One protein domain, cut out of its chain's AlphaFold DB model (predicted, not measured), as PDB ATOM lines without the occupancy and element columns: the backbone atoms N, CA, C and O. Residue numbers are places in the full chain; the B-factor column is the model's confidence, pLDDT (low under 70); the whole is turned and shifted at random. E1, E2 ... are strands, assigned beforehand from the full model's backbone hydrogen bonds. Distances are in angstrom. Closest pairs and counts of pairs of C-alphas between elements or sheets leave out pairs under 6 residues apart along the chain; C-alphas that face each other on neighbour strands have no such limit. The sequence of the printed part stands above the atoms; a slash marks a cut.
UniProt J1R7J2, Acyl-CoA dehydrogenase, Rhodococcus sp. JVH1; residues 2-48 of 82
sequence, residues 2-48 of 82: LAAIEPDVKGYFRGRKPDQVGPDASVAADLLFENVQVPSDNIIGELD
ATOM      1  N   LEU A   2      41.041 -40.014  37.101       92.75
ATOM      2  CA  LEU A   2      40.490 -40.543  38.352       92.75
ATOM      3  C   LEU A   2      41.654 -40.606  39.344       92.75
ATOM      4  O   LEU A   2      42.721 -41.091  38.973       92.75
ATOM      5  N   ALA A   3      41.484 -40.077  40.553       94.00
ATOM      6  CA  ALA A   3      42.554 -40.038  41.541       94.00
ATOM      7  C   ALA A   3      42.021 -40.219  42.963       94.00
ATOM      8  O   ALA A   3      40.919 -39.766  43.274       94.00
ATOM      9  N   ALA A   4      42.831 -40.850  43.810       95.00
ATOM     10  CA  ALA A   4      42.611 -40.894  45.247       95.00
ATOM     11  C   ALA A   4      43.043 -39.564  45.874       95.00
ATOM     12  O   ALA A   4      44.153 -39.083  45.626       95.00
ATOM     13  N   ILE A   5      42.177 -38.968  46.692       94.69
ATOM     14  CA  ILE A   5      42.472 -37.736  47.423       94.69
ATOM     15  C   ILE A   5      42.172 -37.972  48.897       94.69
ATOM     16  O   ILE A   5      41.048 -38.331  49.248       94.69
ATOM     17  N   GLU A   6      43.176 -37.744  49.739       93.50
ATOM     18  CA  GLU A   6      43.016 -37.818  51.186       93.50
ATOM     19  C   GLU A   6      42.320 -36.553  51.727       93.50
ATOM     20  O   GLU A   6      42.584 -35.448  51.234       93.50
ATOM     21  N   PRO A   7      41.434 -36.669  52.736       90.25
ATOM     22  CA  PRO A   7      40.645 -35.542  53.243       90.25
ATOM     23  C   PRO A   7      41.440 -34.420  53.925       90.25
ATOM     24  O   PRO A   7      40.867 -33.384  54.249       90.25
ATOM     25  N   ASP A   8      42.723 -34.619  54.208       90.31
ATOM     26  CA  ASP A   8      43.615 -33.645  54.840       90.31
ATOM     27  C   ASP A   8      44.503 -32.901  53.828       90.31
ATOM     28  O   ASP A   8      45.304 -32.042  54.212       90.31
ATOM     29  N   VAL A   9      44.348 -33.178  52.526       95.12
ATOM     30  CA  VAL A   9      45.143 -32.509  51.498       95.12
ATOM     31  C   VAL A   9      44.849 -31.007  51.462       95.12
ATOM     32  O   VAL A   9      43.706 -30.545  51.523       95.12
ATOM     33  N   LYS A  10      45.905 -30.202  51.317       96.38
ATOM     34  CA  LYS A  10      45.775 -28.747  51.196       96.38
ATOM     35  C   LYS A  10      44.886 -28.384  49.999       96.38
ATOM     36  O   LYS A  10      45.166 -28.799  48.877       96.38
ATOM     37  N   GLY A  11      43.876 -27.550  50.248       94.88
ATOM     38  CA  GLY A  11      42.929 -27.084  49.231       94.88
ATOM     39  C   GLY A  11      41.690 -27.968  49.074       94.88
ATOM     40  O   GLY A  11      40.809 -27.627  48.292       94.88
ATOM     41  N   TYR A  12      41.594 -29.085  49.800       96.31
ATOM     42  CA  TYR A  12      40.352 -29.843  49.907       96.31
ATOM     43  C   TYR A  12      39.470 -29.277  51.020       96.31
ATOM     44  O   TYR A  12      39.929 -29.028  52.137       96.31
ATOM     45  N   PHE A  13      38.183 -29.109  50.722       94.56
ATOM     46  CA  PHE A  13      37.176 -28.689  51.686       94.56
ATOM     47  C   PHE A  13      35.929 -29.551  51.543       94.56
ATOM     48  O   PHE A  13      35.414 -29.760  50.445       94.56
ATOM     49  N   ARG A  14      35.397 -30.003  52.678       93.38
ATOM     50  CA  ARG A  14      34.106 -30.680  52.736       93.38
ATOM     51  C   ARG A  14      33.038 -29.695  53.199       93.38
ATOM     52  O   ARG A  14      33.135 -29.134  54.288       93.38
ATOM     53  N   GLY A  15      32.027 -29.494  52.364       90.25
ATOM     54  CA  GLY A  15      30.851 -28.696  52.665       90.25
ATOM     55  C   GLY A  15      29.915 -29.377  53.663       90.25
ATOM     56  O   GLY A  15      30.123 -30.511  54.103       90.25
ATOM     57  N   ARG A  16      28.851 -28.662  54.030       89.19
ATOM     58  CA  ARG A  16      27.801 -29.217  54.888       89.19
ATOM     59  C   ARG A  16      26.957 -30.236  54.127       89.19
ATOM     60  O   ARG A  16      26.897 -30.221  52.899       89.19
ATOM     61  N   LYS A  17      26.247 -31.074  54.877       87.62
ATOM     62  CA  LYS A  17      25.204 -31.923  54.309       87.62
ATOM     63  C   LYS A  17      24.103 -31.051  53.683       87.62
ATOM     64  O   LYS A  17      23.652 -30.115  54.355       87.62
ATOM     65  N   PRO A  18      23.689 -31.315  52.432       87.19
ATOM     66  CA  PRO A  18      22.593 -30.588  51.815       87.19
ATOM     67  C   PRO A  18      21.272 -30.935  52.506       87.19
ATOM     68  O   PRO A  18      21.045 -32.078  52.902       87.19
ATOM     69  N   ASP A  19      20.412 -29.929  52.637       88.50
ATOM     70  CA  ASP A  19      19.023 -30.125  53.041       88.50
ATOM     71  C   ASP A  19      18.255 -30.677  51.833       88.50
ATOM     72  O   ASP A  19      18.127 -30.002  50.808       88.50
ATOM     73  N   GLN A  20      17.858 -31.947  51.908       84.62
ATOM     74  CA  GLN A  20      17.310 -32.698  50.783       84.62
ATOM     75  C   GLN A  20      16.079 -33.498  51.210       84.62
ATOM     76  O   GLN A  20      16.046 -34.055  52.298       84.62
ATOM     77  N   VAL A  21      15.101 -33.625  50.306       87.62
ATOM     78  CA  VAL A  21      13.846 -34.384  50.519       87.62
ATOM     79  C   VAL A  21      14.083 -35.895  50.684       87.62
ATOM     80  O   VAL A  21      13.203 -36.628  51.123       87.62
ATOM     81  N   GLY A  22      15.263 -36.378  50.287       81.94
ATOM     82  CA  GLY A  22      15.635 -37.788  50.354       81.94
ATOM     83  C   GLY A  22      15.885 -38.306  51.779       81.94
ATOM     84  O   GLY A  22      15.602 -37.628  52.759       81.94
ATOM     85  N   PRO A  23      16.463 -39.512  51.908       78.75
ATOM     86  CA  PRO A  23      16.658 -40.150  53.204       78.75
ATOM     87  C   PRO A  23      17.501 -39.293  54.154       78.75
ATOM     88  O   PRO A  23      18.644 -38.943  53.830       78.75
ATOM     89  N   ASP A  24      16.991 -39.061  55.365       78.12
ATOM     90  CA  ASP A  24      17.717 -38.358  56.430       78.12
ATOM     91  C   ASP A  24      19.011 -39.071  56.830       78.12
ATOM     92  O   ASP A  24      19.956 -38.433  57.286       78.12
ATOM     93  N   ALA A  25      19.113 -40.383  56.606       80.81
ATOM     94  CA  ALA A  25      20.329 -41.151  56.860       80.81
ATOM     95  C   ALA A  25      21.431 -40.952  55.795       80.81
ATOM     96  O   ALA A  25      22.557 -41.402  55.995       80.81
ATOM     97  N   SER A  26      21.147 -40.278  54.671       82.06
ATOM     98  CA  SER A  26      22.141 -40.049  53.615       82.06
ATOM     99  C   SER A  26      23.312 -39.192  54.112       82.06
ATOM    100  O   SER A  26      23.110 -38.175  54.782       82.06
ATOM    101  N   VAL A  27      24.543 -39.565  53.755       79.62
ATOM    102  CA  VAL A  27      25.780 -38.843  54.117       79.62
ATOM    103  C   VAL A  27      26.304 -38.046  52.915       79.62
ATOM    104  O   VAL A  27      27.488 -38.072  52.585       79.62
ATOM    105  N   ALA A  28      25.406 -37.339  52.233       87.94
ATOM    106  CA  ALA A  28      25.778 -36.426  51.159       87.94
ATOM    107  C   ALA A  28      26.508 -35.192  51.716       87.94
ATOM    108  O   ALA A  28      26.193 -34.711  52.807       87.94
ATOM    109  N   ALA A  29      27.486 -34.680  50.972       91.12
ATOM    110  CA  ALA A  29      28.170 -33.422  51.251       91.12
ATOM    111  C   ALA A  29      28.811 -32.897  49.964       91.12
ATOM    112  O   ALA A  29      29.256 -33.688  49.131       91.12
ATOM    113  N   ASP A  30      28.911 -31.578  49.843       91.25
ATOM    114  CA  ASP A  30      29.690 -30.969  48.768       91.25
ATOM    115  C   ASP A  30      31.184 -31.205  49.006       91.25
ATOM    116  O   ASP A  30      31.673 -31.076  50.132       91.25
ATOM    117  N   LEU A  31      31.922 -31.524  47.944       93.88
ATOM    118  CA  LEU A  31      33.379 -31.639  47.968       93.88
ATOM    119  C   LEU A  31      33.965 -30.538  47.081       93.88
ATOM    120  O   LEU A  31      33.690 -30.499  45.882       93.88
ATOM    121  N   LEU A  32      34.755 -29.638  47.669       94.62
ATOM    122  CA  LEU A  32      35.407 -28.537  46.966       94.62
ATOM    123  C   LEU A  32      36.919 -28.759  46.920       94.62
ATOM    124  O   LEU A  32      37.533 -29.162  47.908       94.62
ATOM    125  N   PHE A  33      37.511 -28.452  45.769       95.19
ATOM    126  CA  PHE A  33      38.940 -28.609  45.514       95.19
ATOM    127  C   PHE A  33      39.495 -27.291  44.961       95.19
ATOM    128  O   PHE A  33      39.180 -26.901  43.838       95.19
ATOM    129  N   GLU A  34      40.325 -26.607  45.742       96.81
ATOM    130  CA  GLU A  34      40.971 -25.347  45.380       96.81
ATOM    131  C   GLU A  34      42.484 -25.547  45.249       96.81
ATOM    132  O   GLU A  34      43.200 -25.686  46.239       96.81
ATOM    133  N   ASN A  35      42.985 -25.555  44.009       95.56
ATOM    134  CA  ASN A  35      44.416 -25.698  43.693       95.56
ATOM    135  C   ASN A  35      45.101 -26.917  44.352       95.56
ATOM    136  O   ASN A  35      46.301 -26.882  44.647       95.56
ATOM    137  N   VAL A  36      44.341 -27.997  44.564       95.75
ATOM    138  CA  VAL A  36      44.831 -29.254  45.147       95.75
ATOM    139  C   VAL A  36      45.923 -29.847  44.262       95.75
ATOM    140  O   VAL A  36      45.733 -30.049  43.064       95.75
ATOM    141  N   GLN A  37      47.074 -30.135  44.867       94.31
ATOM    142  CA  GLN A  37      48.177 -30.826  44.207       94.31
ATOM    143  C   GLN A  37      47.972 -32.334  44.341       94.31
ATOM    144  O   GLN A  37      47.826 -32.838  45.453       94.31
ATOM    145  N   VAL A  38      47.974 -33.049  43.217       93.62
ATOM    146  CA  VAL A  38      47.752 -34.499  43.173       93.62
ATOM    147  C   VAL A  38      49.004 -35.171  42.602       93.62
ATOM    148  O   VAL A  38      49.327 -34.929  41.436       93.62
ATOM    149  N   PRO A  39      49.732 -35.985  43.392       93.69
ATOM    150  CA  PRO A  39      50.863 -36.766  42.898       93.69
ATOM    151  C   PRO A  39      50.443 -37.752  41.800       93.69
ATOM    152  O   PRO A  39      49.317 -38.247  41.801       93.69
ATOM    153  N   SER A  40      51.362 -38.094  40.893       94.56
ATOM    154  CA  SER A  40      51.115 -39.097  39.841       94.56
ATOM    155  C   SER A  40      50.717 -40.461  40.403       94.56
ATOM    156  O   SER A  40      49.896 -41.153  39.811       94.56
ATOM    157  N   ASP A  41      51.258 -40.817  41.565       95.81
ATOM    158  CA  ASP A  41      51.032 -42.113  42.208       95.81
ATOM    159  C   ASP A  41      49.604 -42.247  42.765       95.81
ATOM    160  O   ASP A  41      49.144 -43.352  43.038       95.81
ATOM    161  N   ASN A  42      48.871 -41.133  42.884       95.38
ATOM    162  CA  ASN A  42      47.470 -41.119  43.299       95.38
ATOM    163  C   ASN A  42      46.503 -41.381  42.135       95.38
ATOM    164  O   ASN A  42      45.293 -41.469  42.363       95.38
ATOM    165  N   ILE A  43      46.991 -41.469  40.893       95.19
ATOM    166  CA  ILE A  43      46.158 -41.769  39.726       95.19
ATOM    167  C   ILE A  43      45.668 -43.213  39.821       95.19
ATOM    168  O   ILE A  43      46.451 -44.151  39.943       95.19
ATOM    169  N   ILE A  44      44.352 -43.396  39.722       93.75
ATOM    170  CA  ILE A  44      43.724 -44.716  39.707       93.75
ATOM    171  C   ILE A  44      43.444 -45.104  38.257       93.75
ATOM    172  O   ILE A  44      42.687 -44.429  37.553       93.75
ATOM    173  N   GLY A  45      44.024 -46.227  37.832       92.94
ATOM    174  CA  GLY A  45      43.892 -46.738  36.471       92.94
ATOM    175  C   GLY A  45      44.693 -45.922  35.455       92.94
ATOM    176  O   GLY A  45      45.726 -45.340  35.771       92.94
ATOM    177  N   GLU A  46      44.227 -45.903  34.207       94.19
ATOM    178  CA  GLU A  46      44.908 -45.206  33.112       94.19
ATOM    179  C   GLU A  46      44.538 -43.712  33.059       94.19
ATOM    180  O   GLU A  46      43.358 -43.339  33.154       94.19
ATOM    181  N   LEU A  47      45.553 -42.854  32.900       93.69
ATOM    182  CA  LEU A  47      45.372 -41.416  32.698       93.69
ATOM    183  C   LEU A  47      44.527 -41.173  31.438       93.69
ATOM    184  O   LEU A  47      44.628 -41.899  30.462       93.69
ATOM    185  N   ASP A  48      43.663 -40.160  31.469       93.12
ATOM    186  CA  ASP A  48      42.725 -39.811  30.390       93.12
ATOM    187  C   ASP A  48      41.596 -40.812  30.074       93.12
ATOM    188  O   ASP A  48      40.652 -40.451  29.372       93.12
TER     189      ASP A  48
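AT A GLANCE: This is residues 2 to 48 of the 82 residues of the protein "Acyl-CoA dehydrogenase" of Rhodococcus sp. JVH1 (UniProt J1R7J2). With little regular structure, this is a long, loose hairpin: two short strands, E1 and E2, side by side, with the loop of residues 15 to 30 reaching to one end of the long axis. Residues 2 to 11 and 34 to 48 lie toward the other end. The printed part has 47 residues, no named helix and two strands, E1 then E2, in an antiparallel sheet; its class is all strand, with 6 residues in named elements. It is only just loose, close to extended, with a radius of gyration of the C-alphas of 13.9 A, and spans 39 by 22 by 15 A.

IN THESE COORDINATES: E1, residues 12 to 14, measures 6.9 A and begins at C-alpha 12 (40.352, -29.843, 49.907). E2, residues 31 to 33, measures 6.8 A and ends at C-alpha 33 (38.940, -28.609, 45.514).

HOW THE PARTS SIT: E1 and E2 form a hairpin, antiparallel at 160 degrees. C-alphas 12 and 33 face each other at 4.8 A. N 13 and O 32 are within hydrogen-bond range at 2.9 A.

THE WHOLE: The two C-alphas farthest apart, of Val 21 and Ser 40, are 39.1 A apart. The link from E1 to E2 is long, with 16 residues. The printed part has no cut, and no printed residue is under 70 in pLDDT.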